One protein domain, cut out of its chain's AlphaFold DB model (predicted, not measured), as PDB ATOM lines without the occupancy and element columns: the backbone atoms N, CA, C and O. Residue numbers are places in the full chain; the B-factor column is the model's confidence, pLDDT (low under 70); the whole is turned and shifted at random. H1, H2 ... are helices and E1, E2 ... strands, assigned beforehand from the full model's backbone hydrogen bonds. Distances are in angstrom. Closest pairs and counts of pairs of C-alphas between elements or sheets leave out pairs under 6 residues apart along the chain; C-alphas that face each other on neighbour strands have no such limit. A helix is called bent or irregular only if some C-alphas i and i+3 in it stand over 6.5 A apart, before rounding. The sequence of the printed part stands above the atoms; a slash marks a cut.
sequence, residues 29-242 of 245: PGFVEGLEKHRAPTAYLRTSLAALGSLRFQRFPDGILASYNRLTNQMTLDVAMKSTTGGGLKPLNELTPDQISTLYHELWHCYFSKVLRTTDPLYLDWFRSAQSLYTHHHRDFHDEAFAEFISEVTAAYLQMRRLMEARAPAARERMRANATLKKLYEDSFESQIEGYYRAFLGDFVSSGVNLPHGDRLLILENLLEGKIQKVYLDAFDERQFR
ATOM      1  N   PRO A  29     169.359 115.971 126.874       68.25
ATOM      2  CA  PRO A  29     169.844 117.031 127.769       68.25
ATOM      3  C   PRO A  29     169.021 118.321 127.720       68.25
ATOM      4  O   PRO A  29     168.674 118.859 128.767       68.25
ATOM      5  N   GLY A  30     168.607 118.764 126.525       82.69
ATOM      6  CA  GLY A  30     167.870 120.020 126.358       82.69
ATOM      7  C   GLY A  30     166.501 120.059 127.054       82.69
ATOM      8  O   GLY A  30     166.046 121.134 127.446       82.69
ATOM      9  N   PHE A  31     165.852 118.907 127.254       88.50
ATOM     10  CA  PHE A  31     164.590 118.830 127.998       88.50
ATOM     11  C   PHE A  31     164.816 119.057 129.492       88.50
ATOM     12  O   PHE A  31     164.198 119.943 130.082       88.50
ATOM     13  N   VAL A  32     165.752 118.310 130.082       90.75
ATOM     14  CA  VAL A  32     166.084 118.411 131.510       90.75
ATOM     15  C   VAL A  32     166.661 119.784 131.844       90.75
ATOM     16  O   VAL A  32     166.221 120.423 132.794       90.75
ATOM     17  N   GLU A  33     167.592 120.286 131.034       90.12
ATOM     18  CA  GLU A  33     168.149 121.632 131.200       90.12
ATOM     19  C   GLU A  33     167.067 122.713 131.097       90.12
ATOM     20  O   GLU A  33     167.080 123.696 131.841       90.12
ATOM     21  N   GLY A  34     166.105 122.543 130.185       90.38
ATOM     22  CA  GLY A  34     164.945 123.423 130.085       90.38
ATOM     23  C   GLY A  34     164.141 123.444 131.383       90.38
ATOM     24  O   GLY A  34     163.800 124.516 131.886       90.38
ATOM     25  N   LEU A  35     163.864 122.271 131.953       91.75
ATOM     26  CA  LEU A  35     163.101 122.136 133.193       91.75
ATOM     27  C   LEU A  35     163.820 122.798 134.371       91.75
ATOM     28  O   LEU A  35     163.203 123.539 135.137       91.75
ATOM     29  N   GLU A  36     165.136 122.624 134.463       91.06
ATOM     30  CA  GLU A  36     165.961 123.260 135.494       91.06
ATOM     31  C   GLU A  36     165.994 124.773 135.378       91.06
ATOM     32  O   GLU A  36     165.915 125.469 136.393       91.06
ATOM     33  N   LYS A  37     166.028 125.307 134.152       89.50
ATOM     34  CA  LYS A  37     165.885 126.752 133.944       89.50
ATOM     35  C   LYS A  37     164.575 127.240 134.558       89.50
ATOM     36  O   LYS A  37     164.582 128.275 135.227       89.50
ATOM     37  N   HIS A  38     163.481 126.489 134.415       89.12
ATOM     38  CA  HIS A  38     162.188 126.763 135.062       89.12
ATOM     39  C   HIS A  38     162.114 126.358 136.544       89.12
ATOM     40  O   HIS A  38     161.063 126.530 137.168       89.12
ATOM     41  N   ARG A  39     163.216 125.877 137.131       88.38
ATOM     42  CA  ARG A  39     163.307 125.383 138.511       88.38
ATOM     43  C   ARG A  39     162.349 124.226 138.814       88.38
ATOM     44  O   ARG A  39     161.980 124.031 139.967       88.38
ATOM     45  N   ALA A  40     161.933 123.487 137.789       89.88
ATOM     46  CA  ALA A  40     161.198 122.250 137.988       89.88
ATOM     47  C   ALA A  40     162.136 121.174 138.574       89.88
ATOM     48  O   ALA A  40     163.345 121.208 138.316       89.88
ATOM     49  N   PRO A  41     161.612 120.239 139.380       88.50
ATOM     50  CA  PRO A  41     162.383 119.126 139.917       88.50
ATOM     51  C   PRO A  41     162.809 118.186 138.786       88.50
ATOM     52  O   PRO A  41     161.988 117.718 138.004       88.50
ATOM     53  N   THR A  42     164.106 117.907 138.698       91.75
ATOM     54  CA  THR A  42     164.686 117.084 137.626       91.75
ATOM     55  C   THR A  42     165.490 115.896 138.130       91.75
ATOM     56  O   THR A  42     165.954 115.106 137.311       91.75
ATOM     57  N   ALA A  43     165.657 115.746 139.448       89.50
ATOM     58  CA  ALA A  43     166.502 114.710 140.028       89.50
ATOM     59  C   ALA A  43     166.075 113.314 139.561       89.50
ATOM     60  O   ALA A  43     166.864 112.623 138.917       89.50
ATOM     61  N   TYR A  44     164.808 112.945 139.781       89.00
ATOM     62  CA  TYR A  44     164.322 111.633 139.357       89.00
ATOM     63  C   TYR A  44     164.374 111.476 137.830       89.00
ATOM     64  O   TYR A  44     164.822 110.439 137.357       89.00
ATOM     65  N   LEU A  45     164.035 112.519 137.054       92.38
ATOM     66  CA  LEU A  45     164.101 112.485 135.587       92.38
ATOM     67  C   LEU A  45     165.509 112.183 135.075       92.38
ATOM     68  O   LEU A  45     165.671 111.391 134.152       92.38
ATOM     69  N   ARG A  46     166.539 112.801 135.667       91.94
ATOM     70  CA  ARG A  46     167.940 112.531 135.318       91.94
ATOM     71  C   ARG A  46     168.276 111.066 135.554       91.94
ATOM     72  O   ARG A  46     168.879 110.439 134.685       91.94
ATOM     73  N   THR A  47     167.851 110.516 136.688       91.56
ATOM     74  CA  THR A  47     168.070 109.106 137.011       91.56
ATOM     75  C   THR A  47     167.288 108.182 136.075       91.56
ATOM     76  O   THR A  47     167.865 107.218 135.579       91.56
ATOM     77  N   SER A  48     166.025 108.494 135.753       92.88
ATOM     78  CA  SER A  48     165.230 107.759 134.758       92.88
ATOM     79  C   SER A  48     165.933 107.717 133.412       92.88
ATOM     80  O   SER A  48     166.073 106.660 132.813       92.88
ATOM     81  N   LEU A  49     166.394 108.873 132.937       92.06
ATOM     82  CA  LEU A  49     167.025 109.017 131.631       92.06
ATOM     83  C   LEU A  49     168.367 108.293 131.556       92.06
ATOM     84  O   LEU A  49     168.666 107.688 130.534       92.06
ATOM     85  N   ALA A  50     169.149 108.313 132.638       91.25
ATOM     86  CA  ALA A  50     170.383 107.537 132.737       91.25
ATOM     87  C   ALA A  50     170.120 106.020 132.759       91.25
ATOM     88  O   ALA A  50     170.944 105.248 132.276       91.25
ATOM     89  N   ALA A  51     168.977 105.593 133.305       92.38
ATOM     90  CA  ALA A  51     168.563 104.194 133.348       92.38
ATOM     91  C   ALA A  51     167.818 103.730 132.082       92.38
ATOM     92  O   ALA A  51     167.644 102.523 131.888       92.38
ATOM     93  N   LEU A  52     167.352 104.651 131.232       93.06
ATOM     94  CA  LEU A  52     166.580 104.345 130.031       93.06
ATOM     95  C   LEU A  52     167.475 103.696 128.969       93.06
ATOM     96  O   LEU A  52     168.519 104.227 128.603       93.06
ATOM     97  N   GLY A  53     167.053 102.546 128.441       91.88
ATOM     98  CA  GLY A  53     167.860 101.774 127.495       91.88
ATOM     99  C   GLY A  53     167.881 102.383 126.096       91.88
ATOM    100  O   GLY A  53     168.920 102.417 125.444       91.88
ATOM    101  N   SER A  54     166.734 102.861 125.614       91.38
ATOM    102  CA  SER A  54     166.652 103.565 124.331       91.38
ATOM    103  C   SER A  54     165.415 104.454 124.233       91.38
ATOM    104  O   SER A  54     164.419 104.242 124.929       91.38
ATOM    105  N   LEU A  55     165.475 105.425 123.320       92.06
ATOM    106  CA  LEU A  55     164.338 106.242 122.919       92.06
ATOM    107  C   LEU A  55     164.096 106.093 121.417       92.06
ATOM    108  O   LEU A  55     165.042 106.168 120.631       92.06
ATOM    109  N   ARG A  56     162.836 105.922 121.013       93.12
ATOM    110  CA  ARG A  56     162.432 105.953 119.601       93.12
ATOM    111  C   ARG A  56     161.296 106.938 119.367       93.12
ATOM    112  O   ARG A  56     160.522 107.222 120.275       93.12
ATOM    113  N   PHE A  57     161.157 107.378 118.122       93.94
ATOM    114  CA  PHE A  57     159.994 108.131 117.661       93.94
ATOM    115  C   PHE A  57     159.179 107.277 116.698       93.94
ATOM    116  O   PHE A  57     159.742 106.685 115.777       93.94
ATOM    117  N   GLN A  58     157.867 107.229 116.886       94.75
ATOM    118  CA  GLN A  58     156.931 106.600 115.958       94.75
ATOM    119  C   GLN A  58     155.643 107.412 115.911       94.75
ATOM    120  O   GLN A  58     155.370 108.160 116.837       94.75
ATOM    121  N   ARG A  59     154.840 107.282 114.860       94.50
ATOM    122  CA  ARG A  59     153.495 107.862 114.875       94.50
ATOM    123  C   ARG A  59     152.567 106.941 115.663       94.50
ATOM    124  O   ARG A  59     152.474 105.761 115.331       94.50
ATOM    125  N   PHE A  60     151.905 107.472 116.682       89.81
ATOM    126  CA  PHE A  60     150.854 106.773 117.412       89.81
ATOM    127  C   PHE A  60     149.470 107.034 116.789       89.81
ATOM    128  O   PHE A  60     149.296 108.012 116.055       89.81
ATOM    129  N   PRO A  61     148.480 106.158 117.043       84.62
ATOM    130  CA  PRO A  61     147.076 106.497 116.835       84.62
ATOM    131  C   PRO A  61     146.653 107.660 117.748       84.62
ATOM    132  O   PRO A  61     147.293 107.922 118.769       84.62
ATOM    133  N   ASP A  62     145.576 108.349 117.367       80.94
ATOM    134  CA  ASP A  62     145.123 109.579 118.023       80.94
ATOM    135  C   ASP A  62     145.018 109.435 119.553       80.94
ATOM    136  O   ASP A  62     144.423 108.491 120.073       80.94
ATOM    137  N   GLY A  63     145.585 110.408 120.272       79.50
ATOM    138  CA  GLY A  63     145.489 110.527 121.731       79.50
ATOM    139  C   GLY A  63     146.624 109.887 122.538       79.50
ATOM    140  O   GLY A  63     146.727 110.177 123.725       79.50
ATOM    141  N   ILE A  64     147.504 109.083 121.930       87.06
ATOM    142  CA  ILE A  64     148.686 108.529 122.615       87.06
ATOM    143  C   ILE A  64     149.923 109.332 122.212       87.06
ATOM    144  O   ILE A  64     150.244 109.435 121.032       87.06
ATOM    145  N   LEU A  65     150.630 109.899 123.191       93.75
ATOM    146  CA  LEU A  65     151.825 110.714 122.939       93.75
ATOM    147  C   LEU A  65     153.131 109.968 123.217       93.75
ATOM    148  O   LEU A  65     154.160 110.301 122.629       93.75
ATOM    149  N   ALA A  66     153.109 108.958 124.081       94.62
ATOM    150  CA  ALA A  66     154.260 108.112 124.345       94.62
ATOM    151  C   ALA A  66     153.846 106.771 124.957       94.62
ATOM    152  O   ALA A  66     152.682 106.559 125.286       94.62
ATOM    153  N   SER A  67     154.819 105.871 125.077       94.38
ATOM    154  CA  SER A  67     154.735 104.683 125.918       94.38
ATOM    155  C   SER A  67     156.117 104.216 126.365       94.38
ATOM    156  O   SER A  67     157.081 104.223 125.590       94.38
ATOM    157  N   TYR A  68     156.224 103.757 127.605       94.56
ATOM    158  CA  TYR A  68     157.395 103.067 128.127       94.56
ATOM    159  C   TYR A  68     157.186 101.549 128.112       94.56
ATOM    160  O   TYR A  68     156.284 100.997 128.738       94.56
ATOM    161  N   ASN A  69     158.070 100.831 127.417       92.00
ATOM    162  CA  ASN A  69     158.102  99.377 127.452       92.00
ATOM    163  C   ASN A  69     159.115  98.896 128.493       92.00
ATOM    164  O   ASN A  69     160.331  98.922 128.283       92.00
ATOM    165  N   ARG A  70     158.593  98.382 129.605       90.31
ATOM    166  CA  ARG A  70     159.384  97.878 130.732       90.31
ATOM    167  C   ARG A  70     160.309  96.704 130.388       90.31
ATOM    168  O   ARG A  70     161.403  96.602 130.962       90.31
ATOM    169  N   LEU A  71     159.880  95.823 129.479       88.94
ATOM    170  CA  LEU A  71     160.626  94.622 129.082       88.94
ATOM    171  C   LEU A  71     161.856  94.993 128.256       88.94
ATOM    172  O   LEU A  71     162.955  94.537 128.556       88.94
ATOM    173  N   THR A  72     161.683  95.860 127.258       92.12
ATOM    174  CA  THR A  72     162.782  96.312 126.390       92.12
ATOM    175  C   THR A  72     163.525  97.526 126.944       92.12
ATOM    176  O   THR A  72     164.546  97.925 126.389       92.12
ATOM    177  N   ASN A  73     163.028  98.115 128.039       93.75
ATOM    178  CA  ASN A  73     163.516  99.367 128.612       93.75
ATOM    179  C   ASN A  73     163.601 100.500 127.574       93.75
ATOM    180  O   ASN A  73     164.558 101.275 127.551       93.75
ATOM    181  N   GLN A  74     162.616 100.550 126.680       94.88
ATOM    182  CA  GLN A  74     162.546 101.515 125.595       94.88
ATOM    183  C   GLN A  74     161.365 102.447 125.811       94.88
ATOM    184  O   GLN A  74     160.244 101.990 126.020       94.88
ATOM    185  N   MET A  75     161.613 103.744 125.679       95.12
ATOM    186  CA  MET A  75     160.562 104.745 125.585       95.12
ATOM    187  C   MET A  75     160.286 105.043 124.118       95.12
ATOM    188  O   MET A  75     161.203 105.260 123.322       95.12
ATOM    189  N   THR A  76     159.017 105.052 123.750       95.31
ATOM    190  CA  THR A  76     158.571 105.413 122.415       95.31
ATOM    191  C   THR A  76     157.761 106.688 122.490       95.31
ATOM    192  O   THR A  76     156.784 106.734 123.220       95.31
ATOM    193  N   LEU A  77     158.154 107.709 121.738       95.38
ATOM    194  CA  LEU A  77     157.477 109.001 121.681       95.38
ATOM    195  C   LEU A  77     156.767 109.189 120.347       95.38
ATOM    196  O   LEU A  77     157.214 108.658 119.325       95.38
ATOM    197  N   ASP A  78     155.708 109.991 120.338       95.81
ATOM    198  CA  ASP A  78     155.070 110.394 119.097       95.81
ATOM    199  C   ASP A  78     156.016 111.250 118.239       95.81
ATOM    200  O   ASP A  78     156.789 112.070 118.746       95.81
ATOM    201  N   VAL A  79     155.951 111.098 116.915       94.62
ATOM    202  CA  VAL A  79     156.731 111.920 115.972       94.62
ATOM    203  C   VAL A  79     156.476 113.419 116.134       94.62
ATOM    204  O   VAL A  79     157.373 114.210 115.852       94.62
ATOM    205  N   ALA A  80     155.312 113.833 116.639       94.19
ATOM    206  CA  ALA A  80     155.009 115.223 116.966       94.19
ATOM    207  C   ALA A  80     155.874 115.782 118.108       94.19
ATOM    208  O   ALA A  80     155.938 117.002 118.275       94.19
ATOM    209  N   MET A  81     156.543 114.931 118.887       95.00
ATOM    210  CA  MET A  81     157.496 115.324 119.932       95.00
ATOM    211  C   MET A  81     158.932 115.421 119.407       95.00
ATOM    212  O   MET A  81     159.813 115.911 120.114       95.00
ATOM    213  N   LYS A  82     159.191 114.971 118.174       93.56
ATOM    214  CA  LYS A  82     160.514 115.024 117.550       93.56
ATOM    215  C   LYS A  82     160.846 116.448 117.103       93.56
ATOM    216  O   LYS A  82     159.997 117.145 116.543       93.56
ATOM    217  N   SER A  83     162.079 116.880 117.347       91.25
ATOM    218  CA  SER A  83     162.607 118.142 116.833       91.25
ATOM    219  C   SER A  83     162.696 118.103 115.303       91.25
ATOM    220  O   SER A  83     162.978 117.067 114.697       91.25
ATOM    221  N   THR A  84     162.440 119.245 114.666       85.69
ATOM    222  CA  THR A  84     162.563 119.414 113.210       85.69
ATOM    223  C   THR A  84     164.004 119.681 112.774       85.69
ATOM    224  O   THR A  84     164.338 119.458 111.613       85.69
ATOM    225  N   THR A  85     164.861 120.138 113.691       82.19
ATOM    226  CA  THR A  85     166.246 120.559 113.421       82.19
ATOM    227  C   THR A  85     167.291 119.562 113.921       82.19
ATOM    228  O   THR A  85     168.449 119.630 113.520       82.19
ATOM    229  N   GLY A  86     166.893 118.605 114.761       67.75
ATOM    230  CA  GLY A  86     167.747 117.535 115.265       67.75
ATOM    231  C   GLY A  86     166.946 116.251 115.441       67.75
ATOM    232  O   GLY A  86     165.765 116.286 115.754       67.75
ATOM    233  N   GLY A  87     167.568 115.087 115.255       79.88
ATOM    234  CA  GLY A  87     166.879 113.789 115.334       79.88
ATOM    235  C   GLY A  87     166.300 113.407 116.711       79.88
ATOM    236  O   GLY A  87     165.836 112.279 116.853       79.88
ATOM    237  N   GLY A  88     166.345 114.302 117.705       88.19
ATOM    238  CA  GLY A  88     165.937 114.071 119.092       88.19
ATOM    239  C   GLY A  88     164.610 114.722 119.485       88.19
ATOM    240  O   GLY A  88     163.811 115.106 118.635       88.19
ATOM    241  N   LEU A  89     164.367 114.821 120.794       91.81
ATOM    242  CA  LEU A  89     163.175 115.457 121.361       91.81
ATOM    243  C   LEU A  89     163.195 116.972 121.101       91.81
ATOM    244  O   LEU A  89     164.259 117.594 121.106       91.81
ATOM    245  N   LYS A  90     162.018 117.569 120.903       92.56
ATOM    246  CA  LYS A  90     161.847 119.026 120.878       92.56
ATOM    247  C   LYS A  90     162.422 119.690 122.137       92.56
ATOM    248  O   LYS A  90     162.329 119.122 123.230       92.56
ATOM    249  N   PRO A  91     162.975 120.908 122.021       89.88
ATOM    250  CA  PRO A  91     163.316 121.689 123.199       89.88
ATOM    251  C   PRO A  91     162.050 121.987 124.011       89.88
ATOM    252  O   PRO A  91     160.937 122.034 123.484       89.88
ATOM    253  N   LEU A  92     162.215 122.200 125.317       90.94
ATOM    254  CA  LEU A  92     161.089 122.301 126.245       90.94
ATOM    255  C   LEU A  92     160.048 123.362 125.835       90.94
ATOM    256  O   LEU A  92     158.852 123.138 126.006       90.94
ATOM    257  N   ASN A  93     160.479 124.505 125.299       89.56
ATOM    258  CA  ASN A  93     159.606 125.601 124.855       89.56
ATOM    259  C   ASN A  93     158.741 125.260 123.627       89.56
ATOM    260  O   ASN A  93     157.777 125.974 123.367       89.56
ATOM    261  N   GLU A  94     159.061 124.190 122.900       91.38
ATOM    262  CA  GLU A  94     158.284 123.693 121.758       91.38
ATOM    263  C   GLU A  94     157.362 122.520 122.122       91.38
ATOM    264  O   GLU A  94     156.543 122.102 121.301       91.38
ATOM    265  N   LEU A  95     157.483 121.981 123.341       92.50
ATOM    266  CA  LEU A  95     156.605 120.930 123.843       92.50
ATOM    267  C   LEU A  95     155.312 121.523 124.416       92.50
ATOM    268  O   LEU A  95     155.331 122.492 125.194       92.50
ATOM    269  N   THR A  96     154.186 120.901 124.063       92.12
ATOM    270  CA  THR A  96     152.880 121.218 124.653       92.12
ATOM    271  C   THR A  96     152.821 120.764 126.118       92.12
ATOM    272  O   THR A  96     153.611 119.907 126.526       92.12
ATOM    273  N   PRO A  97     151.901 121.310 126.935       90.62
ATOM    274  CA  PRO A  97     151.688 120.825 128.298       90.62
ATOM    275  C   PRO A  97     151.455 119.312 128.361       90.62
ATOM    276  O   PRO A  97     152.127 118.642 129.138       90.62
ATOM    277  N   ASP A  98     150.611 118.771 127.478       92.00
ATOM    278  CA  ASP A  98     150.313 117.334 127.422       92.00
ATOM    279  C   ASP A  98     151.565 116.509 127.114       92.00
ATOM    280  O   ASP A  98     151.834 115.517 127.777       92.00
ATOM    281  N   GLN A  99     152.398 116.960 126.173       94.00
ATOM    282  CA  GLN A  99     153.657 116.286 125.849       94.00
ATOM    283  C   GLN A  99     154.632 116.270 127.031       94.00
ATOM    284  O   GLN A  99     155.330 115.283 127.239       94.00
ATOM    285  N   ILE A 100     154.698 117.355 127.805       93.31
ATOM    286  CA  ILE A 100     155.544 117.415 129.002       93.31
ATOM    287  C   ILE A 100     154.985 116.499 130.091       93.31
ATOM    288  O   ILE A 100     155.748 115.732 130.670       93.31
ATOM    289  N   SER A 101     153.672 116.559 130.327       92.94
ATOM    290  CA  SER A 101     152.944 115.695 131.259       92.94
ATOM    291  C   SER A 101     153.241 114.222 130.962       92.94
ATOM    292  O   SER A 101     153.789 113.510 131.799       92.94
ATOM    293  N   THR A 102     153.054 113.803 129.707       93.88
ATOM    294  CA  THR A 102     153.359 112.445 129.250       93.88
ATOM    295  C   THR A 102     154.832 112.060 129.442       93.88
ATOM    296  O   THR A 102     155.125 110.922 129.800       93.88
ATOM    297  N   LEU A 103     155.793 112.971 129.236       94.75
ATOM    298  CA  LEU A 103     157.205 112.658 129.501       94.75
ATOM    299  C   LEU A 103     157.459 112.369 130.982       94.75
ATOM    300  O   LEU A 103     158.183 111.424 131.284       94.75
ATOM    301  N   TYR A 104     156.887 113.163 131.893       94.38
ATOM    302  CA  TYR A 104     157.006 112.927 133.336       94.38
ATOM    303  C   TYR A 104     156.396 111.578 133.730       94.38
ATOM    304  O   TYR A 104     157.056 110.813 134.439       94.38
ATOM    305  N   HIS A 105     155.200 111.286 133.211       94.75
ATOM    306  CA  HIS A 105     154.455 110.046 133.424       94.75
ATOM    307  C   HIS A 105     155.286 108.811 133.050       94.75
ATOM    308  O   HIS A 105     155.571 107.929 133.855       94.75
ATOM    309  N   GLU A 106     155.774 108.769 131.819       95.31
ATOM    310  CA  GLU A 106     156.459 107.588 131.303       95.31
ATOM    311  C   GLU A 106     157.892 107.446 131.848       95.31
ATOM    312  O   GLU A 106     158.396 106.335 132.054       95.31
ATOM    313  N   LEU A 107     158.573 108.564 132.135       94.88
ATOM    314  CA  LEU A 107     159.875 108.534 132.812       94.88
ATOM    315  C   LEU A 107     159.751 108.113 134.276       94.88
ATOM    316  O   LEU A 107     160.724 107.589 134.829       94.88
ATOM    317  N   TRP A 108     158.586 108.298 134.897       93.88
ATOM    318  CA  TRP A 108     158.292 107.712 136.196       93.88
ATOM    319  C   TRP A 108     158.251 106.181 136.114       93.88
ATOM    320  O   TRP A 108     158.963 105.532 136.877       93.88
ATOM    321  N   HIS A 109     157.567 105.582 135.134       92.94
ATOM    322  CA  HIS A 109     157.581 104.117 134.986       92.94
ATOM    323  C   HIS A 109     158.988 103.553 134.758       92.94
ATOM    324  O   HIS A 109     159.346 102.491 135.285       92.94
ATOM    325  N   CYS A 110     159.826 104.276 134.007       94.31
ATOM    326  CA  CYS A 110     161.234 103.925 133.847       94.31
ATOM    327  C   CYS A 110     161.989 103.978 135.184       94.31
ATOM    328  O   CYS A 110     162.627 102.991 135.569       94.31
ATOM    329  N   TYR A 111     161.862 105.089 135.917       92.69
ATOM    330  CA  TYR A 111     162.456 105.266 137.244       92.69
ATOM    331  C   TYR A 111     162.047 104.145 138.190       92.69
ATOM    332  O   TYR A 111     162.885 103.457 138.772       92.69
ATOM    333  N   PHE A 112     160.742 103.923 138.299       89.38
ATOM    334  CA  PHE A 112     160.177 102.950 139.199       89.38
ATOM    335  C   PHE A 112     160.650 101.538 138.850       89.38
ATOM    336  O   PHE A 112     161.097 100.791 139.723       89.38
ATOM    337  N   SER A 113     160.635 101.171 137.564       89.88
ATOM    338  CA  SER A 113     161.048  99.835 137.150       89.88
ATOM    339  C   SER A 113     162.545  99.570 137.286       89.88
ATOM    340  O   SER A 113     162.903  98.403 137.476       89.88
ATOM    341  N   LYS A 114     163.411 100.556 137.042       91.12
ATOM    342  CA  LYS A 114     164.860 100.324 136.902       91.12
ATOM    343  C   LYS A 114     165.661 100.782 138.111       91.12
ATOM    344  O   LYS A 114     166.718 100.212 138.361       91.12
ATOM    345  N   VAL A 115     165.132 101.746 138.857       89.50
ATOM    346  CA  VAL A 115     165.788 102.358 140.011       89.50
ATOM    347  C   VAL A 115     165.063 101.950 141.287       89.50
ATOM    348  O   VAL A 115     165.546 101.070 141.984       89.50
ATOM    349  N   LEU A 116     163.864 102.475 141.570       85.19
ATOM    350  CA  LEU A 116     163.217 102.257 142.876       85.19
ATOM    351  C   LEU A 116     163.039 100.776 143.221       85.19
ATOM    352  O   LEU A 116     163.415 100.346 144.307       85.19
ATOM    353  N   ARG A 117     162.533  99.967 142.281       79.50
ATOM    354  CA  ARG A 117     162.343  98.522 142.501       79.50
ATOM    355  C   ARG A 117     163.642  97.737 142.695       79.50
ATOM    356  O   ARG A 117     163.562  96.567 143.054       79.50
ATOM    357  N   THR A 118     164.805  98.307 142.393       79.31
ATOM    358  CA  THR A 118     166.103  97.630 142.536       79.31
ATOM    359  C   THR A 118     166.929  98.196 143.686       79.31
ATOM    360  O   THR A 118     167.753  97.468 144.234       79.31
ATOM    361  N   THR A 119     166.699  99.451 144.080       80.31
ATOM    362  CA  THR A 119     167.543 100.159 145.050       80.31
ATOM    363  C   THR A 119     166.868 100.478 146.376       80.31
ATOM    364  O   THR A 119     167.584 100.757 147.332       80.31
ATOM    365  N   ASP A 120     165.534 100.462 146.459       77.56
ATOM    366  CA  ASP A 120     164.804 100.898 147.654       77.56
ATOM    367  C   ASP A 120     163.940  99.768 148.256       77.56
ATOM    368  O   ASP A 120     162.825  99.498 147.788       77.56
ATOM    369  N   PRO A 121     164.441  99.084 149.305       74.75
ATOM    370  CA  PRO A 121     163.696  98.048 150.014       74.75
ATOM    371  C   PRO A 121     162.414  98.566 150.673       74.75
ATOM    372  O   PRO A 121     161.418  97.849 150.685       74.75
ATOM    373  N   LEU A 122     162.409  99.807 151.177       69.19
ATOM    374  CA  LEU A 122     161.238 100.391 151.836       69.19
ATOM    375  C   LEU A 122     160.120 100.625 150.825       69.19
ATOM    376  O   LEU A 122     158.966 100.291 151.092       69.19
ATOM    377  N   TYR A 123     160.462 101.126 149.638       69.56
ATOM    378  CA  TYR A 123     159.486 101.280 148.566       69.56
ATOM    379  C   TYR A 123     158.953  99.922 148.095       69.56
ATOM    380  O   TYR A 123     157.757  99.769 147.848       69.56
ATOM    381  N   LEU A 124     159.815  98.907 147.970       71.88
ATOM    382  CA  LEU A 124     159.390  97.549 147.619       71.88
ATOM    383  C   LEU A 124     158.421  96.964 148.648       71.88
ATOM    384  O   LEU A 124     157.435  96.337 148.256       71.88
ATOM    385  N   ASP A 125     158.686  97.162 149.934       71.94
ATOM    386  CA  ASP A 125     157.838  96.664 151.013       71.94
ATOM    387  C   ASP A 125     156.524  97.439 151.106       71.94
ATOM    388  O   ASP A 125     155.467  96.820 151.255       71.94
ATOM    389  N   TRP A 126     156.545  98.759 150.899       72.81
ATOM    390  CA  TRP A 126     155.330  99.554 150.716       72.81
ATOM    391  C   TRP A 126     154.519  99.046 149.519       72.81
ATOM    392  O   TRP A 126     153.342  98.737 149.665       72.81
ATOM    393  N   PHE A 127     155.149  98.844 148.360       71.62
ATOM    394  CA  PHE A 127     154.479  98.386 147.141       71.62
ATOM    395  C   PHE A 127     153.876  96.979 147.289       71.62
ATOM    396  O   PHE A 127     152.783  96.702 146.791       71.62
ATOM    397  N   ARG A 128     154.564  96.078 148.001       72.44
ATOM    398  CA  ARG A 128     154.036  94.754 148.379       72.44
ATOM    399  C   ARG A 128     152.875  94.867 149.366       72.44
ATOM    400  O   ARG A 128     151.894  94.144 149.231       72.44
ATOM    401  N   SER A 129     152.966  95.769 150.339       68.25
ATOM    402  CA  SER A 129     151.910  95.986 151.335       68.25
ATOM    403  C   SER A 129     150.662  96.584 150.692       68.25
ATOM    404  O   SER A 129     149.552  96.125 150.950       68.25
ATOM    405  N   ALA A 130     150.836  97.528 149.771       65.12
ATOM    406  CA  ALA A 130     149.767  98.104 148.975       65.12
ATOM    407  C   ALA A 130     149.009  97.018 148.186       65.12
ATOM    408  O   ALA A 130     147.783  96.971 148.208       65.12
ATOM    409  N   GLN A 131     149.714  96.033 147.617       64.69
ATOM    410  CA  GLN A 131     149.082  94.877 146.968       64.69
ATOM    411  C   GLN A 131     148.118  94.106 147.895       64.69
ATOM    412  O   GLN A 131     147.103  93.588 147.433       64.69
ATOM    413  N   SER A 132     148.413  94.034 149.198       63.47
ATOM    414  CA  SER A 132     147.549  93.370 150.185       63.47
ATOM    415  C   SER A 132     146.357  94.219 150.639       63.47
ATOM    416  O   SER A 132     145.340  93.668 151.048       63.47
ATOM    417  N   LEU A 133     146.457  95.546 150.539       60.94
ATOM    418  CA  LEU A 133     145.373  96.473 150.876       60.94
ATOM    419  C   LEU A 133     144.353  96.603 149.737       60.94
ATOM    420  O   LEU A 133     143.188  96.906 149.979       60.94
ATOM    421  N   TYR A 134     144.779  96.317 148.506       64.62
ATOM    422  CA  TYR A 134     143.984  96.487 147.290       64.62
ATOM    423  C   TYR A 134     143.897  95.180 146.493       64.62
ATOM    424  O   TYR A 134     144.141  95.146 145.289       64.62
ATOM    425  N   THR A 135     143.530  94.090 147.171       59.62
ATOM    426  CA  THR A 135     143.496  92.715 146.628       59.62
ATOM    427  C   THR A 135     142.624  92.530 145.382       59.62
ATOM    428  O   THR A 135     142.810  91.561 144.647       59.62
ATOM    429  N   HIS A 136     141.690  93.448 145.124       64.19
ATOM    430  CA  HIS A 136     140.809  93.436 143.953       64.19
ATOM    431  C   HIS A 136     141.330  94.254 142.760       64.19
ATOM    432  O   HIS A 136     140.692  94.256 141.707       64.19
ATOM    433  N   HIS A 137     142.477  94.928 142.890       61.38
ATOM    434  CA  HIS A 137     143.051  95.777 141.847       61.38
ATOM    435  C   HIS A 137     144.384  95.219 141.342       61.38
ATOM    436  O   HIS A 137     145.145  94.584 142.073       61.38
ATOM    437  N   HIS A 138     144.672  95.433 140.055       64.31
ATOM    438  CA  HIS A 138     145.924  94.965 139.468       64.31
ATOM    439  C   HIS A 138     147.112  95.736 140.049       64.31
ATOM    440  O   HIS A 138     147.035  96.944 140.243       64.31
ATOM    441  N   ARG A 139     148.239  95.048 140.246       62.53
ATOM    442  CA  ARG A 139     149.464  95.546 140.898       62.53
ATOM    443  C   ARG A 139     149.995  96.892 140.375       62.53
ATOM    444  O   ARG A 139     150.711  97.579 141.096       62.53
ATOM    445  N   ASP A 140     149.671  97.252 139.141       70.69
ATOM    446  CA  ASP A 140     150.220  98.433 138.474       70.69
ATOM    447  C   ASP A 140     149.392  99.709 138.707       70.69
ATOM    448  O   ASP A 140     149.856 100.792 138.376       70.69
ATOM    449  N   PHE A 141     148.219  99.636 139.351       75.00
ATOM    450  CA  PHE A 141     147.373 100.828 139.511       75.00
ATOM    451  C   PHE A 141     148.043 101.945 140.331       75.00
ATOM    452  O   PHE A 141     147.869 103.118 140.021       75.00
ATOM    453  N   HIS A 142     148.828 101.605 141.361       79.00
ATOM    454  CA  HIS A 142     149.572 102.600 142.141       79.00
ATOM    455  C   HIS A 142     150.676 103.269 141.331       79.00
ATOM    456  O   HIS A 142     150.926 104.454 141.515       79.00
ATOM    457  N   ASP A 143     151.336 102.508 140.458       84.69
ATOM    458  CA  ASP A 143     152.379 103.033 139.579       84.69
ATOM    459  C   ASP A 143     151.786 104.093 138.645       84.69
ATOM    460  O   ASP A 143     152.280 105.213 138.597       84.69
ATOM    461  N   GLU A 144     150.654 103.776 138.015       86.81
ATOM    462  CA  GLU A 144     149.888 104.702 137.172       86.81
ATOM    463  C   GLU A 144     149.361 105.910 137.962       86.81
ATOM    464  O   GLU A 144     149.482 107.044 137.509       86.81
ATOM    465  N   ALA A 145     148.832 105.710 139.177       88.62
ATOM    466  CA  ALA A 145     148.361 106.814 140.021       88.62
ATOM    467  C   ALA A 145     149.498 107.780 140.402       88.62
ATOM    468  O   ALA A 145     149.312 108.994 140.410       88.62
ATOM    469  N   PHE A 146     150.684 107.254 140.717       89.06
ATOM    470  CA  PHE A 146     151.860 108.074 141.012       89.06
ATOM    471  C   PHE A 146     152.324 108.823 139.760       89.06
ATOM    472  O   PHE A 146     152.577 110.026 139.831       89.06
ATOM    473  N   ALA A 147     152.394 108.127 138.622       91.81
ATOM    474  CA  ALA A 147     152.747 108.708 137.333       91.81
ATOM    475  C   ALA A 147     151.820 109.878 136.982       91.81
ATOM    476  O   ALA A 147     152.292 110.969 136.653       91.81
ATOM    477  N   GLU A 148     150.509 109.676 137.116       91.81
ATOM    478  CA  GLU A 148     149.485 110.675 136.826       91.81
ATOM    479  C   GLU A 148     149.575 111.872 137.775       91.81
ATOM    480  O   GLU A 148     149.618 113.016 137.319       91.81
ATOM    481  N   PHE A 149     149.714 111.630 139.082       92.44
ATOM    482  CA  PHE A 149     149.848 112.706 140.064       92.44
ATOM    483  C   PHE A 149     151.082 113.575 139.800       92.44
ATOM    484  O   PHE A 149     150.970 114.799 139.747       92.44
ATOM    485  N   ILE A 150     152.252 112.957 139.578       92.94
ATOM    486  CA  ILE A 150     153.501 113.667 139.245       92.94
ATOM    487  C   ILE A 150     153.321 114.518 137.984       92.94
ATOM    488  O   ILE A 150     153.822 115.648 137.906       92.94
ATOM    489  N   SER A 151     152.608 113.979 137.002       92.31
ATOM    490  CA  SER A 151     152.370 114.630 135.721       92.31
ATOM    491  C   SER A 151     151.452 115.842 135.873       92.31
ATOM    492  O   SER A 151     151.795 116.919 135.381       92.31
ATOM    493  N   GLU A 152     150.365 115.722 136.643       91.50
ATOM    494  CA  GLU A 152     149.438 116.823 136.922       91.50
ATOM    495  C   GLU A 152     150.125 117.984 137.653       91.50
ATOM    496  O   GLU A 152     150.118 119.118 137.159       91.50
ATOM    497  N   VAL A 153     150.778 117.717 138.792       93.44
ATOM    498  CA  VAL A 153     151.415 118.778 139.597       93.44
ATOM    499  C   VAL A 153     152.535 119.474 138.826       93.44
ATOM    500  O   VAL A 153     152.706 120.694 138.914       93.44
ATOM    501  N   THR A 154     153.285 118.726 138.011       91.56
ATOM    502  CA  THR A 154     154.381 119.303 137.232       91.56
ATOM    503  C   THR A 154     153.865 120.098 136.035       91.56
ATOM    504  O   THR A 154     154.380 121.187 135.756       91.56
ATOM    505  N   ALA A 155     152.828 119.613 135.348       90.06
ATOM    506  CA  ALA A 155     152.180 120.350 134.269       90.06
ATOM    507  C   ALA A 155     151.592 121.673 134.785       90.06
ATOM    508  O   ALA A 155     151.862 122.728 134.202       90.06
ATOM    509  N   ALA A 156     150.883 121.641 135.920       91.44
ATOM    510  CA  ALA A 156     150.335 122.828 136.573       91.44
ATOM    511  C   ALA A 156     151.439 123.826 136.967       91.44
ATOM    512  O   ALA A 156     151.357 125.015 136.632       91.44
ATOM    513  N   TYR A 157     152.517 123.346 137.602       93.94
ATOM    514  CA  TYR A 157     153.674 124.170 137.955       93.94
ATOM    515  C   TYR A 157     154.290 124.844 136.721       93.94
ATOM    516  O   TYR A 157     154.466 126.065 136.701       93.94
ATOM    517  N   LEU A 158     154.590 124.079 135.668       92.81
ATOM    518  CA  LEU A 158     155.234 124.599 134.459       92.81
ATOM    519  C   LEU A 158     154.336 125.569 133.694       92.81
ATOM    520  O   LEU A 158     154.824 126.591 133.203       92.81
ATOM    521  N   GLN A 159     153.036 125.290 133.604       91.50
ATOM    522  CA  GLN A 159     152.075 126.188 132.973       91.50
ATOM    523  C   GLN A 159     152.017 127.529 133.711       91.50
ATOM    524  O   GLN A 159     152.152 128.584 133.083       91.50
ATOM    525  N   MET A 160     151.885 127.501 135.040       93.31
ATOM    526  CA  MET A 160     151.868 128.710 135.864       93.31
ATOM    527  C   MET A 160     153.193 129.471 135.769       93.31
ATOM    528  O   MET A 160     153.207 130.693 135.601       93.31
ATOM    529  N   ARG A 161     154.321 128.751 135.790       92.88
ATOM    530  CA  ARG A 161     155.659 129.326 135.640       92.88
ATOM    531  C   ARG A 161     155.807 130.066 134.314       92.88
ATOM    532  O   ARG A 161     156.199 131.230 134.313       92.88
ATOM    533  N   ARG A 162     155.460 129.425 133.194       91.56
ATOM    534  CA  ARG A 162     155.499 130.035 131.853       91.56
ATOM    535  C   ARG A 162     154.598 131.262 131.771       91.56
ATOM    536  O   ARG A 162     155.010 132.290 131.236       91.56
ATOM    537  N   LEU A 163     153.395 131.171 132.341       92.50
ATOM    538  CA  LEU A 163     152.458 132.287 132.388       92.50
ATOM    539  C   LEU A 163     153.044 133.483 133.149       92.50
ATOM    540  O   LEU A 163     152.917 134.604 132.673       92.50
ATOM    541  N   MET A 164     153.711 133.262 134.286       93.75
ATOM    542  CA  MET A 164     154.390 134.316 135.052       93.75
ATOM    543  C   MET A 164     155.586 134.913 134.295       93.75
ATOM    544  O   MET A 164     155.769 136.133 134.265       93.75
ATOM    545  N   GLU A 165     156.407 134.073 133.662       91.75
ATOM    546  CA  GLU A 165     157.598 134.506 132.914       91.75
ATOM    547  C   GLU A 165     157.247 135.403 131.724       91.75
ATOM    548  O   GLU A 165     157.955 136.370 131.458       91.75
ATOM    549  N   ALA A 166     156.112 135.150 131.068       92.06
ATOM    550  CA  ALA A 166     155.626 135.940 129.938       92.06
ATOM    551  C   ALA A 166     155.074 137.331 130.324       92.06
ATOM    552  O   ALA A 166     154.576 138.062 129.464       92.06
ATOM    553  N   ARG A 167     155.095 137.710 131.608       94.69
ATOM    554  CA  ARG A 167     154.498 138.956 132.109       94.69
ATOM    555  C   ARG A 167     155.551 139.904 132.670       94.69
ATOM    556  O   ARG A 167     156.585 139.488 133.175       94.69
ATOM    557  N   ALA A 168     155.270 141.203 132.619       94.94
ATOM    558  CA  ALA A 168     156.094 142.200 133.300       94.94
ATOM    559  C   ALA A 168     156.026 142.021 134.835       94.94
ATOM    560  O   ALA A 168     155.005 141.530 135.331       94.94
ATOM    561  N   PRO A 169     157.038 142.471 135.605       94.62
ATOM    562  CA  PRO A 169     157.069 142.313 137.065       94.62
ATOM    563  C   PRO A 169     155.781 142.764 137.774       94.62
ATOM    564  O   PRO A 169     155.182 141.994 138.518       94.62
ATOM    565  N   ALA A 170     155.264 143.958 137.460       94.88
ATOM    566  CA  ALA A 170     154.021 144.465 138.057       94.88
ATOM    567  C   ALA A 170     152.790 143.589 137.743       94.88
ATOM    568  O   ALA A 170     151.858 143.492 138.540       94.88
ATOM    569  N   ALA A 171     152.764 142.930 136.580       95.81
ATOM    570  CA  ALA A 171     151.698 141.996 136.236       95.81
ATOM    571  C   ALA A 171     151.839 140.660 136.987       95.81
ATOM    572  O   ALA A 171     150.818 140.131 137.421       95.81
ATOM    573  N   ARG A 172     153.065 140.161 137.211       96.06
ATOM    574  CA  ARG A 172     153.309 138.992 138.073       96.06
ATOM    575  C   ARG A 172     152.868 139.229 139.515       96.06
ATOM    576  O   ARG A 172     152.234 138.354 140.086       96.06
ATOM    577  N   GLU A 173     153.134 140.408 140.081       95.38
ATOM    578  CA  GLU A 173     152.650 140.776 141.425       95.38
ATOM    579  C   GLU A 173     151.121 140.664 141.521       95.38
ATOM    580  O   GLU A 173     150.588 140.018 142.423       95.38
ATOM    581  N   ARG A 174     150.401 141.214 140.531       95.62
ATOM    582  CA  ARG A 174     148.933 141.105 140.468       95.62
ATOM    583  C   ARG A 174     148.459 139.660 140.337       95.62
ATOM    584  O   ARG A 174     147.450 139.300 140.933       95.62
ATOM    585  N   MET A 175     149.167 138.838 139.563       95.44
ATOM    586  CA  MET A 175     148.856 137.413 139.458       95.44
ATOM    587  C   MET A 175     149.103 136.677 140.776       95.44
ATOM    588  O   MET A 175     148.273 135.867 141.168       95.44
ATOM    589  N   ARG A 176     150.186 136.992 141.495       94.75
ATOM    590  CA  ARG A 176     150.474 136.421 142.818       94.75
ATOM    591  C   ARG A 176     149.398 136.748 143.853       94.75
ATOM    592  O   ARG A 176     149.049 135.896 144.662       94.75
ATOM    593  N   ALA A 177     148.834 137.951 143.785       95.00
ATOM    594  CA  ALA A 177     147.709 138.367 144.620       95.00
ATOM    595  C   ALA A 177     146.350 137.785 144.173       95.00
ATOM    596  O   ALA A 177     145.346 137.969 144.859       95.00
ATOM    597  N   ASN A 178     146.278 137.100 143.027       96.00
ATOM    598  CA  ASN A 178     145.028 136.564 142.503       96.00
ATOM    599  C   ASN A 178     144.664 135.240 143.198       96.00
ATOM    600  O   ASN A 178     145.277 134.201 142.951       96.00
ATOM    601  N   ALA A 179     143.615 135.276 144.023       95.75
ATOM    602  CA  ALA A 179     143.136 134.115 144.770       95.75
ATOM    603  C   ALA A 179     142.706 132.941 143.872       95.75
ATOM    604  O   ALA A 179     142.919 131.790 144.240       95.75
ATOM    605  N   THR A 180     142.148 133.207 142.688       94.94
ATOM    606  CA  THR A 180     141.742 132.156 141.743       94.94
ATOM    607  C   THR A 180     142.951 131.434 141.162       94.94
ATOM    608  O   THR A 180     142.952 130.210 141.103       94.94
ATOM    609  N   LEU A 181     143.998 132.163 140.761       93.62
ATOM    610  CA  LEU A 181     145.227 131.542 140.246       93.62
ATOM    611  C   LEU A 181     145.962 130.758 141.331       93.62
ATOM    612  O   LEU A 181     146.436 129.657 141.063       93.62
ATOM    613  N   LYS A 182     146.013 131.309 142.549       94.56
ATOM    614  CA  LYS A 182     146.526 130.603 143.723       94.56
ATOM    615  C   LYS A 182     145.768 129.293 143.940       94.56
ATOM    616  O   LYS A 182     146.392 128.245 144.029       94.56
ATOM    617  N   LYS A 183     144.433 129.351 143.960       93.81
ATOM    618  CA  LYS A 183     143.592 128.174 144.166       93.81
ATOM    619  C   LYS A 183     143.790 127.127 143.069       93.81
ATOM    620  O   LYS A 183     143.962 125.970 143.393       93.81
ATOM    621  N   LEU A 184     143.839 127.519 141.794       91.62
ATOM    622  CA  LEU A 184     144.089 126.576 140.693       91.62
ATOM    623  C   LEU A 184     145.433 125.851 140.829       91.62
ATOM    624  O   LEU A 184     145.540 124.685 140.468       91.62
ATOM    625  N   TYR A 185     146.456 126.542 141.332       93.25
ATOM    626  CA  TYR A 185     147.740 125.923 141.633       93.25
ATOM    627  C   TYR A 185     147.623 124.935 142.799       93.25
ATOM    628  O   TYR A 185     148.042 123.790 142.677       93.25
ATOM    629  N   GLU A 186     147.024 125.364 143.909       92.38
ATOM    630  CA  GLU A 186     146.862 124.546 145.117       92.38
ATOM    631  C   GLU A 186     145.963 123.316 144.882       92.38
ATOM    632  O   GLU A 186     146.288 122.224 145.343       92.38
ATOM    633  N   ASP A 187     144.901 123.459 144.086       92.25
ATOM    634  CA  ASP A 187     143.966 122.387 143.729       92.25
ATOM    635  C   ASP A 187     144.673 121.227 142.993       92.25
ATOM    636  O   ASP A 187     144.228 120.089 143.113       92.25
ATOM    637  N   SER A 188     145.795 121.472 142.294       91.44
ATOM    638  CA  SER A 188     146.565 120.407 141.618       91.44
ATOM    639  C   SER A 188     147.254 119.444 142.593       91.44
ATOM    640  O   SER A 188     147.473 118.285 142.262       91.44
ATOM    641  N   PHE A 189     147.565 119.886 143.817       91.62
ATOM    642  CA  PHE A 189     148.145 119.022 144.856       91.62
ATOM    643  C   PHE A 189     147.075 118.204 145.579       91.62
ATOM    644  O   PHE A 189     147.374 117.158 146.156       91.62
ATOM    645  N   GLU A 190     145.827 118.673 145.538       90.38
ATOM    646  CA  GLU A 190     144.688 118.027 146.185       90.38
ATOM    647  C   GLU A 190     143.791 117.261 145.210       90.38
ATOM    648  O   GLU A 190     142.786 116.683 145.638       90.38
ATOM    649  N   SER A 191     144.168 117.195 143.930       85.88
ATOM    650  CA  SER A 191     143.411 116.491 142.904       85.88
ATOM    651  C   SER A 191     143.186 115.028 143.290       85.88
ATOM    652  O   SER A 191     144.026 114.363 143.914       85.88
ATOM    653  N   GLN A 192     141.986 114.539 142.973       86.19
ATOM    654  CA  GLN A 192     141.690 113.123 143.110       86.19
ATOM    655  C   GLN A 192     142.296 112.400 141.914       86.19
ATOM    656  O   GLN A 192     141.823 112.569 140.790       86.19
ATOM    657  N   ILE A 193     143.331 111.611 142.178       83.38
ATOM    658  CA  ILE A 193     144.034 110.810 141.188       83.38
ATOM    659  C   ILE A 193     143.688 109.353 141.421       83.38
ATOM    660  O   ILE A 193     144.058 108.761 142.435       83.38
ATOM    661  N   GLU A 194     142.972 108.777 140.467       83.69
ATOM    662  CA  GLU A 194     142.691 107.350 140.438       83.69
ATOM    663  C   GLU A 194     143.717 106.664 139.539       83.69
ATOM    664  O   GLU A 194     143.932 107.073 138.399       83.69
ATOM    665  N   GLY A 195     144.323 105.588 140.034       72.69
ATOM    666  CA  GLY A 195     145.116 104.714 139.177       72.69
ATOM    667  C   GLY A 195     144.223 103.964 138.198       72.69
ATOM    668  O   GLY A 195     143.071 103.654 138.515       72.69
ATOM    669  N   TYR A 196     144.755 103.596 137.040       79.19
ATOM    670  CA  TYR A 196     144.096 102.681 136.111       79.19
ATOM    671  C   TYR A 196     144.941 101.428 135.904       79.19
ATOM    672  O   TYR A 196     146.118 101.375 136.240       79.19
ATOM    673  N   TYR A 197     144.328 100.374 135.381       74.38
ATOM    674  CA  TYR A 197     145.040  99.170 134.979       74.38
ATOM    675  C   TYR A 197     144.410  98.564 133.736       74.38
ATOM    676  O   TYR A 197     143.262  98.844 133.389       74.38
ATOM    677  N   ARG A 198     145.167  97.698 133.069       67.25
ATOM    678  CA  ARG A 198     144.665  96.926 131.939       67.25
ATOM    679  C   ARG A 198     144.027  95.635 132.447       67.25
ATOM    680  O   ARG A 198     144.701  94.806 133.055       67.25
ATOM    681  N   ALA A 199     142.732  95.461 132.207       67.81
ATOM    682  CA  ALA A 199     142.049  94.197 132.446       67.81
ATOM    683  C   ALA A 199     142.608  93.097 131.531       67.81
ATOM    684  O   ALA A 199     143.234  93.375 130.508       67.81
ATOM    685  N   PHE A 200     142.331  91.833 131.861       61.66
ATOM    686  CA  PHE A 200     142.797  90.680 131.080       61.66
ATOM    687  C   PHE A 200     142.443  90.775 129.581       61.66
ATOM    688  O   PHE A 200     143.233  90.370 128.733       61.66
ATOM    689  N   LEU A 201     141.286  91.359 129.253       70.56
ATOM    690  CA  LEU A 201     140.805  91.542 127.877       70.56
ATOM    691  C   LEU A 201     141.382  92.779 127.163       70.56
ATOM    692  O   LEU A 201     141.076  93.009 125.999       70.56
ATOM    693  N   GLY A 202     142.241  93.557 127.827       66.81
ATOM    694  CA  GLY A 202     142.917  94.715 127.242       66.81
ATOM    695  C   GLY A 202     142.262  96.068 127.518       66.81
ATOM    696  O   GLY A 202     142.895  97.085 127.236       66.81
ATOM    697  N   ASP A 203     141.063  96.092 128.101       74.88
ATOM    698  CA  ASP A 203     140.368  97.329 128.466       74.88
ATOM    699  C   ASP A 203     141.062  98.046 129.629       74.88
ATOM    700  O   ASP A 203     141.525  97.411 130.582       74.88
ATOM    701  N   PHE A 204     141.105  99.376 129.572       73.62
ATOM    702  CA  PHE A 204     141.542 100.194 130.699       73.62
ATOM    703  C   PHE A 204     140.409 100.328 131.715       73.62
ATOM    704  O   PHE A 204     139.305 100.766 131.391       73.62
ATOM    705  N   VAL A 205     140.699  99.964 132.957       75.44
ATOM    706  CA  VAL A 205     139.764 100.019 134.075       75.44
ATOM    707  C   VAL A 205     140.316 101.000 135.097       75.44
ATOM    708  O   VAL A 205     141.432 100.815 135.586       75.44
ATOM    709  N   SER A 206     139.547 102.046 135.419       80.44
ATOM    710  CA  SER A 206     139.859 102.864 136.596       80.44
ATOM    711  C   SER A 206     139.747 101.983 137.835       80.44
ATOM    712  O   SER A 206     138.774 101.243 137.996       80.44
ATOM    713  N   SER A 207     140.731 102.080 138.723       75.88
ATOM    714  CA  SER A 207     140.672 101.435 140.031       75.88
ATOM    715  C   SER A 207     139.511 101.961 140.879       75.88
ATOM    716  O   SER A 207     139.028 101.236 141.742       75.88
ATOM    717  N   GLY A 208     139.058 103.205 140.659       78.75
ATOM    718  CA  GLY A 208     138.139 103.893 141.573       78.75
ATOM    719  C   GLY A 208     138.745 104.140 142.961       78.75
ATOM    720  O   GLY A 208     138.034 104.525 143.890       78.75
ATOM    721  N   VAL A 209     140.050 103.893 143.119       75.81
ATOM    722  CA  VAL A 209     140.803 104.086 144.352       75.81
ATOM    723  C   VAL A 209     141.633 105.344 144.186       75.81
ATOM    724  O   VAL A 209     142.580 105.388 143.400       75.81
ATOM    725  N   ASN A 210     141.270 106.371 144.947       84.19
ATOM    726  CA  ASN A 210     142.035 107.604 144.984       84.19
ATOM    727  C   ASN A 210     143.386 107.387 145.675       84.19
ATOM    728  O   ASN A 210     143.459 106.734 146.720       84.19
ATOM    729  N   LEU A 211     144.426 108.015 145.135       84.12
ATOM    730  CA  LEU A 211     145.747 108.074 145.737       84.12
ATOM    731  C   LEU A 211     145.663 108.713 147.142       84.12
ATOM    732  O   LEU A 211     145.211 109.859 147.271       84.12
ATOM    733  N   PRO A 212     146.065 108.002 148.216       83.50
ATOM    734  CA  PRO A 212     146.009 108.535 149.572       83.50
ATOM    735  C   PRO A 212     146.803 109.836 149.732       83.50
ATOM    736  O   PRO A 212     147.854 110.033 149.127       83.50
ATOM    737  N   HIS A 213     146.335 110.732 150.607       86.31
ATOM    738  CA  HIS A 213     147.029 111.999 150.871       86.31
ATOM    739  C   HIS A 213     148.469 111.799 151.378       86.31
ATOM    740  O   HIS A 213     149.361 112.506 150.928       86.31
ATOM    741  N   GLY A 214     148.713 110.803 152.238       84.31
ATOM    742  CA  GLY A 214     150.068 110.486 152.712       84.31
ATOM    743  C   GLY A 214     151.032 110.101 151.583       84.31
ATOM    744  O   GLY A 214     152.165 110.573 151.566       84.31
ATOM    745  N   ASP A 215     150.565 109.329 150.600       83.25
ATOM    746  CA  ASP A 215     151.379 108.926 149.447       83.25
ATOM    747  C   ASP A 215     151.693 110.127 148.542       83.25
ATOM    748  O   ASP A 215     152.815 110.271 148.057       83.25
ATOM    749  N   ARG A 216     150.730 111.047 148.373       87.00
ATOM    750  CA  ARG A 216     150.954 112.317 147.662       87.00
ATOM    751  C   ARG A 216     152.055 113.140 148.331       87.00
ATOM    752  O   ARG A 216     152.979 113.571 147.648       87.00
ATOM    753  N   LEU A 217     152.003 113.312 149.655       87.44
ATOM    754  CA  LEU A 217     153.052 114.018 150.403       87.44
ATOM    755  C   LEU A 217     154.422 113.352 150.224       87.44
ATOM    756  O   LEU A 217     155.397 114.037 149.922       87.44
ATOM    757  N   LEU A 218     154.479 112.021 150.314       83.69
ATOM    758  CA  LEU A 218     155.711 111.253 150.137       83.69
ATOM    759  C   LEU A 218     156.354 111.488 148.758       83.69
ATOM    760  O   LEU A 218     157.572 111.649 148.662       83.69
ATOM    761  N   ILE A 219     155.546 111.525 147.691       85.19
ATOM    762  CA  ILE A 219     156.006 111.830 146.325       85.19
ATOM    763  C   ILE A 219     156.594 113.241 146.263       85.19
ATOM    764  O   ILE A 219     157.691 113.437 145.731       85.19
ATOM    765  N   LEU A 220     155.874 114.225 146.805       88.19
ATOM    766  CA  LEU A 220     156.297 115.623 146.765       88.19
ATOM    767  C   LEU A 220     157.608 115.831 147.531       88.19
ATOM    768  O   LEU A 220     158.495 116.519 147.026       88.19
ATOM    769  N   GLU A 221     157.754 115.214 148.701       87.00
ATOM    770  CA  GLU A 221     158.948 115.321 149.543       87.00
ATOM    771  C   GLU A 221     160.159 114.608 148.934       87.00
ATOM    772  O   GLU A 221     161.224 115.213 148.814       87.00
ATOM    773  N   ASN A 222     160.007 113.352 148.503       81.25
ATOM    774  CA  ASN A 222     161.151 112.528 148.104       81.25
ATOM    775  C   ASN A 222     161.541 112.695 146.636       81.25
ATOM    776  O   ASN A 222     162.724 112.779 146.310       81.25
ATOM    777  N   LEU A 223     160.561 112.723 145.732       84.12
ATOM    778  CA  LEU A 223     160.829 112.704 144.290       84.12
ATOM    779  C   LEU A 223     160.966 114.111 143.727       84.12
ATOM    780  O   LEU A 223     161.770 114.353 142.823       84.12
ATOM    781  N   LEU A 224     160.178 115.039 144.269       85.75
ATOM    782  CA  LEU A 224     160.144 116.431 143.834       85.75
ATOM    783  C   LEU A 224     160.867 117.370 144.814       85.75
ATOM    784  O   LEU A 224     160.858 118.587 144.612       85.75
ATOM    785  N   GLU A 225     161.526 116.812 145.837       85.62
ATOM    786  CA  GLU A 225     162.344 117.513 146.841       85.62
ATOM    787  C   GLU A 225     161.602 118.669 147.545       85.62
ATOM    788  O   GLU A 225     162.194 119.697 147.887       85.62
ATOM    789  N   GLY A 226     160.274 118.584 147.651       82.56
ATOM    790  CA  GLY A 226     159.405 119.655 148.145       82.56
ATOM    791  C   GLY A 226     159.468 120.954 147.326       82.56
ATOM    792  O   GLY A 226     158.905 121.974 147.731       82.56
ATOM    793  N   LYS A 227     160.149 120.966 146.168       84.44
ATOM    794  CA  LYS A 227     160.414 122.188 145.388       84.44
ATOM    795  C   LYS A 227     159.130 122.820 144.871       84.44
ATOM    796  O   LYS A 227     159.025 124.046 144.864       84.44
ATOM    797  N   ILE A 228     158.167 121.990 144.472       87.25
ATOM    798  CA  ILE A 228     156.902 122.445 143.886       87.25
ATOM    799  C   ILE A 228     155.773 122.597 144.912       87.25
ATOM    800  O   ILE A 228     154.823 123.310 144.648       87.25
ATOM    801  N   GLN A 229     155.856 122.007 146.104       84.31
ATOM    802  CA  GLN A 229     154.756 122.054 147.084       84.31
ATOM    803  C   GLN A 229     154.694 123.369 147.886       84.31
ATOM    804  O   GLN A 229     153.770 123.598 148.663       84.31
ATOM    805  N   LYS A 230     155.677 124.266 147.733       85.06
ATOM    806  CA  LYS A 230     155.702 125.534 148.478       85.06
ATOM    807  C   LYS A 230     154.439 126.357 148.216       85.06
ATOM    808  O   LYS A 230     153.877 126.304 147.121       85.06
ATOM    809  N   VAL A 231     154.037 127.172 149.198       85.19
ATOM    810  CA  VAL A 231     152.898 128.091 149.043       85.19
ATOM    811  C   VAL A 231     153.050 128.908 147.761       85.19
ATOM    812  O   VAL A 231     154.157 129.312 147.409       85.19
ATOM    813  N   TYR A 232     151.943 129.170 147.064       92.38
ATOM    814  CA  TYR A 232     151.946 129.818 145.746       92.38
ATOM    815  C   TYR A 232     152.828 131.078 145.665       92.38
ATOM    816  O   TYR A 232     153.565 131.276 144.698       92.38
ATOM    817  N   LEU A 233     152.791 131.919 146.703       91.56
ATOM    818  CA  LEU A 233     153.611 133.130 146.779       91.56
ATOM    819  C   LEU A 233     155.112 132.823 146.801       91.56
ATOM    820  O   LEU A 233     155.872 133.489 146.101       91.56
ATOM    821  N   ASP A 234     155.521 131.800 147.547       91.62
ATOM    822  CA  ASP A 234     156.917 131.390 147.685       91.62
ATOM    823  C   ASP A 234     157.402 130.658 146.434       91.62
ATOM    824  O   ASP A 234     158.507 130.921 145.950       91.62
ATOM    825  N   ALA A 235     156.569 129.765 145.886       88.94
ATOM    826  CA  ALA A 235     156.845 129.018 144.661       88.94
ATOM    827  C   ALA A 235     157.103 129.951 143.464       88.94
ATOM    828  O   ALA A 235     157.958 129.658 142.625       88.94
ATOM    829  N   PHE A 236     156.429 131.107 143.423       93.19
ATOM    830  CA  PHE A 236     156.529 132.096 142.343       93.19
ATOM    831  C   PHE A 236     157.041 133.474 142.802       93.19
ATOM    832  O   PHE A 236     156.709 134.496 142.194       93.19
ATOM    833  N   ASP A 237     157.868 133.518 143.848       92.44
ATOM    834  CA  ASP A 237     158.502 134.747 144.344       92.44
ATOM    835  C   ASP A 237     159.308 135.466 143.237       92.44
ATOM    836  O   ASP A 237     159.993 134.833 142.428       92.44
ATOM    837  N   GLU A 238     159.264 136.806 143.199       92.94
ATOM    838  CA  GLU A 238     159.909 137.600 142.139       92.94
ATOM    839  C   GLU A 238     161.419 137.344 142.019       92.94
ATOM    840  O   GLU A 238     161.971 137.359 140.917       92.94
ATOM    841  N   ARG A 239     162.106 137.072 143.137       91.12
ATOM    842  CA  ARG A 239     163.544 136.762 143.158       91.12
ATOM    843  C   ARG A 239     163.861 135.535 142.310       91.12
ATOM    844  O   ARG A 239     164.969 135.436 141.795       91.12
ATOM    845  N   GLN A 240     162.901 134.633 142.114       87.31
ATOM    846  CA  GLN A 240     163.092 133.456 141.275       87.31
ATOM    847  C   GLN A 240     163.131 133.754 139.770       87.31
ATOM    848  O   GLN A 240     163.577 132.892 139.008       87.31
ATOM    849  N   PHE A 241     162.677 134.936 139.342       87.31
ATOM    850  CA  PHE A 241     162.705 135.387 137.944       87.31
ATOM    851  C   PHE A 241     163.884 136.326 137.643       87.31
ATOM    852  O   PHE A 241     164.193 136.578 136.478       87.31
ATOM    853  N   ARG A 242     164.571 136.834 138.674       79.12
ATOM    854  CA  ARG A 242     165.753 137.695 138.526       79.12
ATOM    855  C   ARG A 242     166.955 136.844 138.093       79.12
ATOM    856  O   ARG A 242     167.230 135.817 138.703       79.12
TER     857      ARG A 242
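AT A GLANCE: This is residues 29 to 242 of the 245 residues of an uncharacterized protein of Bdellovibrionales bacterium GWB1_55_8 (UniProt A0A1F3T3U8). One long helix, H5, runs as a spine through the body; H3 crosses its first half and is covered on another side by a small sheet of three strands, E1, E3 and E2. At the far end of H5 the short helix H6 makes the turn, H7 folds back along the spine, and the strand hairpin E4 and E5 packs on H5 at residues 141 to 149, while H2 packs on H3. The printed part has 214 residues with nine named helices and five named strands, in the order H1 H2 E1 E2 E3 H3 H4 H5 H6 H7 E4 E5 H8 H9, and its class is mostly helix. The sheet E1 E3 E2 is mixed and the sheet E4 E5 is antiparallel. The whole is compact, with a radius of gyration of the C-alphas of 17.9 A and spans of 55 by 42 by 33 A.

HOW THE PARTS SIT: In the larger sheet the inner strand E3, residues 74 to 78, is parallel to the edge strand E1, residues 54 to 58, with N 77 and O 56 at 2.8 A. E3 and the edge strand E2, residues 66 to 69, form an antiparallel hairpin, with N 67 and O 76 at 2.8 A. H3, residues 97 to 119, is on this sheet, over E2 and along the strands, at 2 degrees to E2 on the local plane and with a height over the sheet of 9.1 A; this makes two layers, a helix on one face of a sheet. H3 has a kink of 39 degrees near residue 112 and is only just irregular, with C-alphas 113 and 116 at 6.6 A. H2, residues 43 to 51, touches H3, the closest C-alphas being those of Ser 48 and Tyr 111, 4.5 A, and is about perpendicular to it, only just, at 71 degrees. H1, residues 29 to 37, is close to H2 but not clearly touching, at 7.2 A between the C-alphas of Val 32 and Arg 46. H4, residues 121 to 133, and H3 touch only at the corner, at C-alphas 117 and 124, 6.0 A. H5, residues 141 to 165, touches H3 at a steep tilt of 45 degrees, opposite ways; C-alphas 105 and 147 are closest, at 4.5 A. H3 and H5 are the hubs, touching three helices each. H7, residues 179 to 190, touches H5 with residues 185 to 189 alone, at a shallow tilt of 21 degrees, opposite ways, with C-alphas 153 and 188 closest at 5.5 A. H6, residues 169 to 176, is close to H5 but not clearly touching, at 5.7 A between C-alphas 164 and 172. H8, residues 213 to 222, touches H5 at a steep tilt of 63 degrees, with C-alphas 149 and 216 closest at 7.7 A. H9, residues 232 to 235, only just touches H7, with 3 pairs of C-alphas within 8 A, the closest 182 and 232 at 5.8 A. The hairpin of E4, residues 194 to 198, and E5, residues 204 to 210, is antiparallel, with N 205 and O 197 at 2.8 A; C-alphas 145 and 195 are the closest of H5 and E4, at 4.0 A. Every O i to N i+4 pair is within hydrogen-bond range in H1, H2, H4, H5, H6 and H8, against 16 of 19 in H3 and 5 of 8 in H7; H9 is too short for such a pair.

IN THESE COORDINATES: H1 begins at C-alpha 29 (169.844, 117.031, 127.769). H5 runs 35.8 A from C-alpha 141 (147.373, 100.828, 139.511) to C-alpha 165 (157.598, 134.506, 132.914). H3 measures 31.0 A, H4 18.4 A, H7 16.2 A and E5 16.1 A. H9 ends at C-alpha 235 (156.845, 129.018, 144.661).

THE WHOLE: The two C-alphas farthest apart are those of Ala 170 and Leu 201, 55.5 A. The printed part has no cut. The link from E3 to H3, residues 79 to 96, is long. Mean pLDDT of the printed part is 86.7, with 19 residues under 70, among them residues 129 to 139 and 198 to 200.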